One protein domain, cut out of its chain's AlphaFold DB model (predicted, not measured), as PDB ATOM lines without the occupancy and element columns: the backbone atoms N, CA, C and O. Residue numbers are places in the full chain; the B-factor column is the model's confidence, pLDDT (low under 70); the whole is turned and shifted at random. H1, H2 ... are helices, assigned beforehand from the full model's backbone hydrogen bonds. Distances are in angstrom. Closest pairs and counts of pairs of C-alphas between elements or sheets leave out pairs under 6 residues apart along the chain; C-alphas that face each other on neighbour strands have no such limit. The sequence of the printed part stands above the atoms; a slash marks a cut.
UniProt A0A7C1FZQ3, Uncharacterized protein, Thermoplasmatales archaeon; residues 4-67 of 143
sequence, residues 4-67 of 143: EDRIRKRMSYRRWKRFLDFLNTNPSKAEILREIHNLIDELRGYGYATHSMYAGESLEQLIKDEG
ATOM      1  N   GLU A   4      24.455  17.833 265.296       94.69
ATOM      2  CA  GLU A   4      25.380  17.703 264.168       94.69
ATOM      3  C   GLU A   4      24.889  16.672 263.153       94.69
ATOM      4  O   GLU A   4      24.827  16.967 261.964       94.69
ATOM      5  N   ASP A   5      24.416  15.514 263.609       94.00
ATOM      6  CA  ASP A   5      23.834  14.476 262.757       94.00
ATOM      7  C   ASP A   5      22.615  14.995 261.986       94.00
ATOM      8  O   ASP A   5      22.418  14.675 260.813       94.00
ATOM      9  N   ARG A   6      21.787  15.833 262.629       93.50
ATOM     10  CA  ARG A   6      20.654  16.491 261.960       93.50
ATOM     11  C   ARG A   6      21.122  17.465 260.885       93.50
ATOM     12  O   ARG A   6      20.470  17.549 259.851       93.50
ATOM     13  N   ILE A   7      22.217  18.193 261.117       92.00
ATOM     14  CA  ILE A   7      22.801  19.118 260.135       92.00
ATOM     15  C   ILE A   7      23.380  18.339 258.951       92.00
ATOM     16  O   ILE A   7      23.035  18.652 257.815       92.00
ATOM     17  N   ARG A   8      24.156  17.275 259.202       92.38
ATOM     18  CA  ARG A   8      24.756  16.413 258.163       92.38
ATOM     19  C   ARG A   8      23.716  15.756 257.247       92.38
ATOM     20  O   ARG A   8      23.993  15.466 256.087       92.38
ATOM     21  N   LYS A   9      22.495  15.538 257.746       92.88
ATOM     22  CA  LYS A   9      21.377  14.997 256.956       92.88
ATOM     23  C   LYS A   9      20.673  16.027 256.064       92.88
ATOM     24  O   LYS A   9      19.874  15.620 255.224       92.88
ATOM     25  N   ARG A  10      20.931  17.332 256.219       94.69
ATOM     26  CA  ARG A  10      20.284  18.380 255.409       94.69
ATOM     27  C   ARG A  10      20.798  18.354 253.974       94.69
ATOM     28  O   ARG A  10      21.989  18.172 253.735       94.69
ATOM     29  N   MET A  11      19.911  18.648 253.025       91.44
ATOM     30  CA  MET A  11      20.287  18.782 251.615       91.44
ATOM     31  C   MET A  11      21.311  19.896 251.383       91.44
ATOM     32  O   MET A  11      22.223  19.715 250.588       91.44
ATOM     33  N   SER A  12      21.216  21.011 252.115       88.62
ATOM     34  CA  SER A  12      22.201  22.094 252.029       88.62
ATOM     35  C   SER A  12      23.605  21.634 252.422       88.62
ATOM     36  O   SER A  12      24.556  21.935 251.716       88.62
ATOM     37  N   TYR A  13      23.737  20.850 253.496       92.81
ATOM     38  CA  TYR A  13      25.027  20.291 253.902       92.81
ATOM     39  C   TYR A  13      25.598  19.364 252.823       92.81
ATOM     40  O   TYR A  13      26.766  19.476 252.473       92.81
ATOM     41  N   ARG A  14      24.769  18.474 252.262       91.81
ATOM     42  CA  ARG A  14      25.199  17.552 251.198       91.81
ATOM     43  C   ARG A  14      25.664  18.287 249.940       91.81
ATOM     44  O   ARG A  14      26.657  17.879 249.355       91.81
ATOM     45  N   ARG A  15      24.988  19.377 249.563       86.81
ATOM     46  CA  ARG A  15      25.382  20.237 248.433       86.81
ATOM     47  C   ARG A  15      26.726  20.916 248.678       86.81
ATOM     48  O   ARG A  15      27.606  20.811 247.838       86.81
ATOM     49  N   TRP A  16      26.918  21.521 249.853       90.31
ATOM     50  CA  TRP A  16      28.207  22.117 250.219       90.31
ATOM     51  C   TRP A  16      29.333  21.091 250.275       90.31
ATOM     52  O   TRP A  16      30.437  21.375 249.828       90.31
ATOM     53  N   LYS A  17      29.057  19.886 250.787       93.38
ATOM     54  CA  LYS A  17      30.045  18.811 250.812       93.38
ATOM     55  C   LYS A  17      30.414  18.353 249.396       93.38
ATOM     56  O   LYS A  17      31.598  18.273 249.117       93.38
ATOM     57  N   ARG A  18      29.434  18.156 248.503       91.06
ATOM     58  CA  ARG A  18      29.677  17.844 247.082       91.06
ATOM     59  C   ARG A  18      30.530  18.922 246.408       91.06
ATOM     60  O   ARG A  18      31.486  18.582 245.728       91.06
ATOM     61  N   PHE A  19      30.213  20.197 246.631       89.88
ATOM     62  CA  PHE A  19      30.978  21.304 246.057       89.88
ATOM     63  C   PHE A  19      32.412  21.358 246.601       89.88
ATOM     64  O   PHE A  19      33.350  21.502 245.830       89.88
ATOM     65  N   LEU A  20      32.604  21.167 247.910       92.25
ATOM     66  CA  LEU A  20      33.940  21.067 248.505       92.25
ATOM     67  C   LEU A  20      34.730  19.875 247.945       92.25
ATOM     68  O   LEU A  20      35.913  20.008 247.663       92.25
ATOM     69  N   ASP A  21      34.085  18.716 247.799       93.38
ATOM     70  CA  ASP A  21      34.716  17.521 247.234       93.38
ATOM     71  C   ASP A  21      35.131  17.745 245.773       93.38
ATOM     72  O   ASP A  21      36.206  17.305 245.390       93.38
ATOM     73  N   PHE A  22      34.331  18.485 244.998       89.12
ATOM     74  CA  PHE A  22      34.682  18.932 243.650       89.12
ATOM     75  C   PHE A  22      35.856  19.924 243.648       89.12
ATOM     76  O   PHE A  22      36.798  19.732 242.900       89.12
ATOM     77  N   LEU A  23      35.879  20.933 244.526       85.38
ATOM     78  CA  LEU A  23      37.018  21.862 244.618       85.38
ATOM     79  C   LEU A  23      38.337  21.160 244.976       85.38
ATOM     80  O   LEU A  23      39.398  21.576 244.524       85.38
ATOM     81  N   ASN A  24      38.278  20.075 245.752       87.69
ATOM     82  CA  ASN A  24      39.458  19.279 246.089       87.69
ATOM     83  C   ASN A  24      40.033  18.491 244.895       87.69
ATOM     84  O   ASN A  24      41.100  17.903 245.041       87.69
ATOM     85  N   THR A  25      39.360  18.449 243.737       83.81
ATOM     86  CA  THR A  25      39.914  17.852 242.509       83.81
ATOM     87  C   THR A  25      40.733  18.846 241.683       83.81
ATOM     88  O   THR A  25      41.036  18.538 240.537       83.81
ATOM     89  N   ASN A  26      41.056  20.024 242.231       85.25
ATOM     90  CA  ASN A  26      41.691  21.138 241.516       85.25
ATOM     91  C   ASN A  26      41.016  21.464 240.166       85.25
ATOM     92  O   ASN A  26      41.683  21.485 239.134       85.25
ATOM     93  N   PRO A  27      39.691  21.704 240.145       83.19
ATOM     94  CA  PRO A  27      38.999  22.063 238.917       83.19
ATOM     95  C   PRO A  27      39.467  23.432 238.411       83.19
ATOM     96  O   PRO A  27      39.757  24.341 239.193       83.19
ATOM     97  N   SER A  28      39.469  23.598 237.094       86.31
ATOM     98  CA  SER A  28      39.716  24.881 236.441       86.31
ATOM     99  C   SER A  28      38.658  25.923 236.812       86.31
ATOM    100  O   SER A  28      37.527  25.608 237.205       86.31
ATOM    101  N   LYS A  29      38.981  27.204 236.606       88.50
ATOM    102  CA  LYS A  29      38.022  28.304 236.802       88.50
ATOM    103  C   LYS A  29      36.739  28.110 235.988       88.50
ATOM    104  O   LYS A  29      35.653  28.353 236.512       88.50
ATOM    105  N   ALA A  30      36.838  27.633 234.744       91.00
ATOM    106  CA  ALA A  30      35.672  27.354 233.907       91.00
ATOM    107  C   ALA A  30      34.783  26.251 234.495       91.00
ATOM    108  O   ALA A  30      33.561  26.397 234.545       91.00
ATOM    109  N   GLU A  31      35.377  25.166 234.990       91.12
ATOM    110  CA  GLU A  31      34.631  24.082 235.635       91.12
ATOM    111  C   GLU A  31      33.957  24.547 236.932       91.12
ATOM    112  O   GLU A  31      32.805  24.193 237.181       91.12
ATOM    113  N   ILE A  32      34.619  25.402 237.720       93.44
ATOM    114  CA  ILE A  32      34.023  26.013 238.919       93.44
ATOM    115  C   ILE A  32      32.792  26.845 238.560       93.44
ATOM    116  O   ILE A  32      31.744  26.703 239.198       93.44
ATOM    117  N   LEU A  33      32.888  27.700 237.541       93.00
ATOM    118  CA  LEU A  33      31.770  28.543 237.117       93.00
ATOM    119  C   LEU A  33      30.590  27.707 236.596       93.00
ATOM    120  O   LEU A  33      29.438  28.001 236.931       93.00
ATOM    121  N   ARG A  34      30.865  26.629 235.851       94.50
ATOM    122  CA  ARG A  34      29.843  25.673 235.393       94.50
ATOM    123  C   ARG A  34      29.176  24.938 236.554       94.50
ATOM    124  O   ARG A  34      27.951  24.853 236.586       94.50
ATOM    125  N   GLU A  35      29.933  24.472 237.548       94.00
ATOM    126  CA  GLU A  35      29.354  23.796 238.720       94.00
ATOM    127  C   GLU A  35      28.481  24.748 239.559       94.00
ATOM    128  O   GLU A  35      27.434  24.349 240.076       94.00
ATOM    129  N   ILE A  36      28.851  26.031 239.643       93.19
ATOM    130  CA  ILE A  36      28.023  27.063 240.284       93.19
ATOM    131  C   ILE A  36      26.726  27.296 239.502       93.19
ATOM    132  O   ILE A  36      25.656  27.346 240.114       93.19
ATOM    133  N   HIS A  37      26.788  27.423 238.172       93.31
ATOM    134  CA  HIS A  37      25.584  27.569 237.345       93.31
ATOM    135  C   HIS A  37      24.646  26.373 237.523       93.31
ATOM    136  O   HIS A  37      23.471  26.578 237.839       93.31
ATOM    137  N   ASN A  38      25.184  25.152 237.448       91.25
ATOM    138  CA  ASN A  38      24.433  23.917 237.669       91.25
ATOM    139  C   ASN A  38      23.751  23.914 239.042       91.25
ATOM    140  O   ASN A  38      22.575  23.573 239.157       91.25
ATOM    141  N   LEU A  39      24.453  24.345 240.096       90.62
ATOM    142  CA  LEU A  39      23.879  24.440 241.439       90.62
ATOM    143  C   LEU A  39      22.714  25.441 241.501       90.62
ATOM    144  O   LEU A  39      21.702  25.164 242.151       90.62
ATOM    145  N   ILE A  40      22.839  26.600 240.850       88.31
ATOM    146  CA  ILE A  40      21.767  27.604 240.789       88.31
ATOM    147  C   ILE A  40      20.564  27.040 240.026       88.31
ATOM    148  O   ILE A  40      19.428  27.191 240.484       88.31
ATOM    149  N   ASP A  41      20.796  26.353 238.910       87.81
ATOM    150  CA  ASP A  41      19.735  25.753 238.104       87.81
ATOM    151  C   ASP A  41      19.011  24.606 238.828       87.81
ATOM    152  O   ASP A  41      17.781  24.595 238.901       87.81
ATOM    153  N   GLU A  42      19.750  23.706 239.488       87.19
ATOM    154  CA  GLU A  42      19.195  22.640 240.338       87.19
ATOM    155  C   GLU A  42      18.268  23.205 241.433       87.19
ATOM    156  O   GLU A  42      17.271  22.586 241.824       87.19
ATOM    157  N   LEU A  43      18.599  24.391 241.954       88.50
ATOM    158  CA  LEU A  43      17.807  25.114 242.950       88.50
ATOM    159  C   LEU A  43      16.638  25.901 242.344       88.50
ATOM    160  O   LEU A  43      15.890  26.536 243.091       88.50
ATOM    161  N   ARG A  44      16.460  25.847 241.019       88.62
ATOM    162  CA  ARG A  44      15.529  26.671 240.238       88.62
ATOM    163  C   ARG A  44      15.746  28.168 240.466       88.62
ATOM    164  O   ARG A  44      14.793  28.945 240.423       88.62
ATOM    165  N   GLY A  45      16.990  28.578 240.707       86.62
ATOM    166  CA  GLY A  45      17.357  29.962 241.015       86.62
ATOM    167  C   GLY A  45      17.026  30.947 239.892       86.62
ATOM    168  O   GLY A  45      16.722  32.102 240.171       86.62
ATOM    169  N   TYR A  46      16.985  30.482 238.640       85.88
ATOM    170  CA  TYR A  46      16.602  31.291 237.475       85.88
ATOM    171  C   TYR A  46      15.081  31.391 237.251       85.88
ATOM    172  O   TYR A  46      14.620  32.137 236.383       85.88
ATOM    173  N   GLY A  47      14.283  30.640 238.020       86.81
ATOM    174  CA  GLY A  47      12.819  30.623 237.971       86.81
ATOM    175  C   GLY A  47      12.220  29.890 236.763       86.81
ATOM    176  O   GLY A  47      11.275  29.120 236.932       86.81
ATOM    177  N   TYR A  48      12.782  30.083 235.567       87.69
ATOM    178  CA  TYR A  48      12.295  29.516 234.306       87.69
ATOM    179  C   TYR A  48      13.407  28.810 233.529       87.69
ATOM    180  O   TYR A  48      14.546  29.276 233.504       87.69
ATOM    181  N   ALA A  49      13.049  27.733 232.821       84.50
ATOM    182  CA  ALA A  49      13.983  26.972 231.987       84.50
ATOM    183  C   ALA A  49      14.670  27.853 230.930       84.50
ATOM    184  O   ALA A  49      15.874  27.752 230.723       84.50
ATOM    185  N   THR A  50      13.929  28.780 230.319       84.44
ATOM    186  CA  THR A  50      14.476  29.718 229.329       84.44
ATOM    187  C   THR A  50      15.529  30.652 229.933       84.44
ATOM    188  O   THR A  50      16.539  30.920 229.299       84.44
ATOM    189  N   HIS A  51      15.342  31.117 231.173       86.75
ATOM    190  CA  HIS A  51      16.334  31.964 231.843       86.75
ATOM    191  C   HIS A  51      17.587  31.182 232.234       86.75
ATOM    192  O   HIS A  51      18.685  31.718 232.136       86.75
ATOM    193  N   SER A  52      17.430  29.923 232.644       85.19
ATOM    194  CA  SER A  52      18.562  29.029 232.900       85.19
ATOM    195  C   SER A  52      19.402  28.801 231.642       85.19
ATOM    196  O   SER A  52      20.625  28.937 231.684       85.19
ATOM    197  N   MET A  53      18.732  28.566 230.507       89.25
ATOM    198  CA  MET A  53      19.370  28.449 229.197       89.25
ATOM    199  C   MET A  53      20.145  29.723 228.835       89.25
ATOM    200  O   MET A  53      21.334  29.632 228.558       89.25
ATOM    201  N   TYR A  54      19.525  30.907 228.925       87.88
ATOM    202  CA  TYR A  54      20.208  32.179 228.646       87.88
ATOM    203  C   TYR A  54      21.383  32.449 229.592       87.88
ATOM    204  O   TYR A  54      22.413  32.971 229.167       87.88
ATOM    205  N   ALA A  55      21.251  32.094 230.872       88.38
ATOM    206  CA  ALA A  55      22.344  32.195 231.831       88.38
ATOM    207  C   ALA A  55      23.496  31.240 231.477       88.38
ATOM    208  O   ALA A  55      24.654  31.614 231.632       88.38
ATOM    209  N   GLY A  56      23.183  30.044 230.970       91.81
ATOM    210  CA  GLY A  56      24.172  29.085 230.476       91.81
ATOM    211  C   GLY A  56      24.894  29.594 229.228       91.81
ATOM    212  O   GLY A  56      26.117  29.608 229.199       91.81
ATOM    213  N   GLU A  57      24.159  30.103 228.236       89.81
ATOM    214  CA  GLU A  57      24.741  30.717 227.031       89.81
ATOM    215  C   GLU A  57      25.649  31.906 227.380       89.81
ATOM    216  O   GLU A  57      26.754  32.025 226.854       89.81
ATOM    217  N   SER A  58      25.211  32.759 228.312       93.94
ATOM    218  CA  SER A  58      26.001  33.902 228.785       93.94
ATOM    219  C   SER A  58      27.262  33.460 229.532       93.94
ATOM    220  O   SER A  58      28.306  34.096 229.398       93.94
ATOM    221  N   LEU A  59      27.180  32.375 230.309       93.69
ATOM    222  CA  LEU A  59      28.329  31.796 231.000       93.69
ATOM    223  C   LEU A  59      29.359  31.245 230.009       93.69
ATOM    224  O   LEU A  59      30.543  31.531 230.154       93.69
ATOM    225  N   GLU A  60      28.932  30.474 229.011       92.25
ATOM    226  CA  GLU A  60      29.861  29.919 228.021       92.25
ATOM    227  C   GLU A  60      30.513  31.029 227.186       92.25
ATOM    228  O   GLU A  60      31.714  30.977 226.930       92.25
ATOM    229  N   GLN A  61      29.763  32.082 226.839       91.31
ATOM    230  CA  GLN A  61      30.337  33.253 226.178       91.31
ATOM    231  C   GLN A  61      31.387  33.947 227.060       91.31
ATOM    232  O   GLN A  61      32.455  34.284 226.562       91.31
ATOM    233  N   LEU A  62      31.132  34.095 228.366       93.38
ATOM    234  CA  LEU A  62      32.104  34.653 229.311       93.38
ATOM    235  C   LEU A  62      33.366  33.786 229.417       93.38
ATOM    236  O   LEU A  62      34.471  34.310 229.358       93.38
ATOM    237  N   ILE A  63      33.213  32.465 229.561       91.94
ATOM    238  CA  ILE A  63      34.343  31.521 229.621       91.94
ATOM    239  C   ILE A  63      35.225  31.670 228.380       91.94
ATOM    240  O   ILE A  63      36.450  31.689 228.495       91.94
ATOM    241  N   LYS A  64      34.608  31.817 227.207       89.44
ATOM    242  CA  LYS A  64      35.307  32.029 225.945       89.44
ATOM    243  C   LYS A  64      35.997  33.391 225.862       89.44
ATOM    244  O   LYS A  64      37.162  33.451 225.480       89.44
ATOM    245  N   ASP A  65      35.293  34.466 226.206       92.06
ATOM    246  CA  ASP A  65      35.818  35.837 226.140       92.06
ATOM    247  C   ASP A  65      37.018  36.032 227.078       92.06
ATOM    248  O   ASP A  65      37.966  36.735 226.736       92.06
ATOM    249  N   GLU A  66      37.007  35.346 228.222       91.25
ATOM    250  CA  GLU A  66      38.085  35.361 229.215       91.25
ATOM    251  C   GLU A  66      39.173  34.300 228.948       91.25
ATOM    252  O   GLU A  66      40.130  34.192 229.714       91.25
ATOM    253  N   GLY A  67      39.049  33.499 227.882       88.19
ATOM    254  CA  GLY A  67      40.033  32.472 227.523       88.19
ATOM    255  C   GLY A  67      40.156  31.329 228.538       88.19
ATOM    256  O   GLY A  67      41.213  30.720 228.650       88.19
TER     257      GLY A  67
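What this domain is: This is residues 4 to 67 of the 143 residues of an uncharacterized protein of Thermoplasmatales archaeon (UniProt A0A7C1FZQ3). The chain zigzags through a thin, flat layer: three helices, H2, H3 and H4, stand side by side in a row, each running opposite to the one before, and the short helix H1 lies at the end of the row beyond H2. H3 and H4 make a helical hairpin, while H2 and H1 have few C-alpha contacts with the rest, and residues 9 to 14 stand free. The printed part has 64 residues, with four named helices in the order H1, H2, H3, H4 and no named strand; the class is all helix, with 49 residues in the helices. The whole is loose, with a radius of gyration of the C-alphas of 14.0 A, and its C-alphas span 43 by 31 by 9 A.

Where its parts are: The printed part begins with H1, residues 4 to 8, whose C-alpha 4 is at (25.380, 17.703, 264.168). H2 is residues 11 to 23 and measures 18.4 A from first to last C-alpha. H3 is residues 29 to 42, 20.0 A long, beginning at C-alpha 29 at (38.022, 28.304, 236.802). H4, residues 49 to 65, is the longest helix with 17 residues and 24.3 A, and it ends at C-alpha 65 at (35.818, 35.837, 226.140).

How they stand to each other: H1 and H2 are close but not clearly touching; their closest C-alphas, of Ile 7 and Tyr 13, are 6.7 A apart. H2 and H3 are also close but not clearly touching, with the C-alphas of Leu 23 and Ile 32 the closest at 7.7 A. These two helices run opposite ways at a shallow tilt of 15 degrees. H3 and H4 touch, and their closest C-alphas are those of Ala 30 and Ile 63, 6.1 A apart. They run opposite ways at a shallow tilt of 6 degrees and form a helical hairpin. H1 is apart from H3 and H4, and H2 is apart from H4. In H1, H2, H3 and H4 every O i to N i+4 pair is within hydrogen-bond range.

The domain as a whole: The outline is flat, and the two C-alphas farthest apart, those of Asp 5 and Asp 65, are 44.1 A from each other. The links from H1 to H2 and from H2 to H3 are tight, with 2 and 5 residues, and the link from H3 to H4 is short, with 6 residues. Residues 9 to 14, of which 11 to 14 belong to H2, stand free. The printed part has no cut. The mean pLDDT of the printed part of this model is 90.1, and no printed residue is under 70.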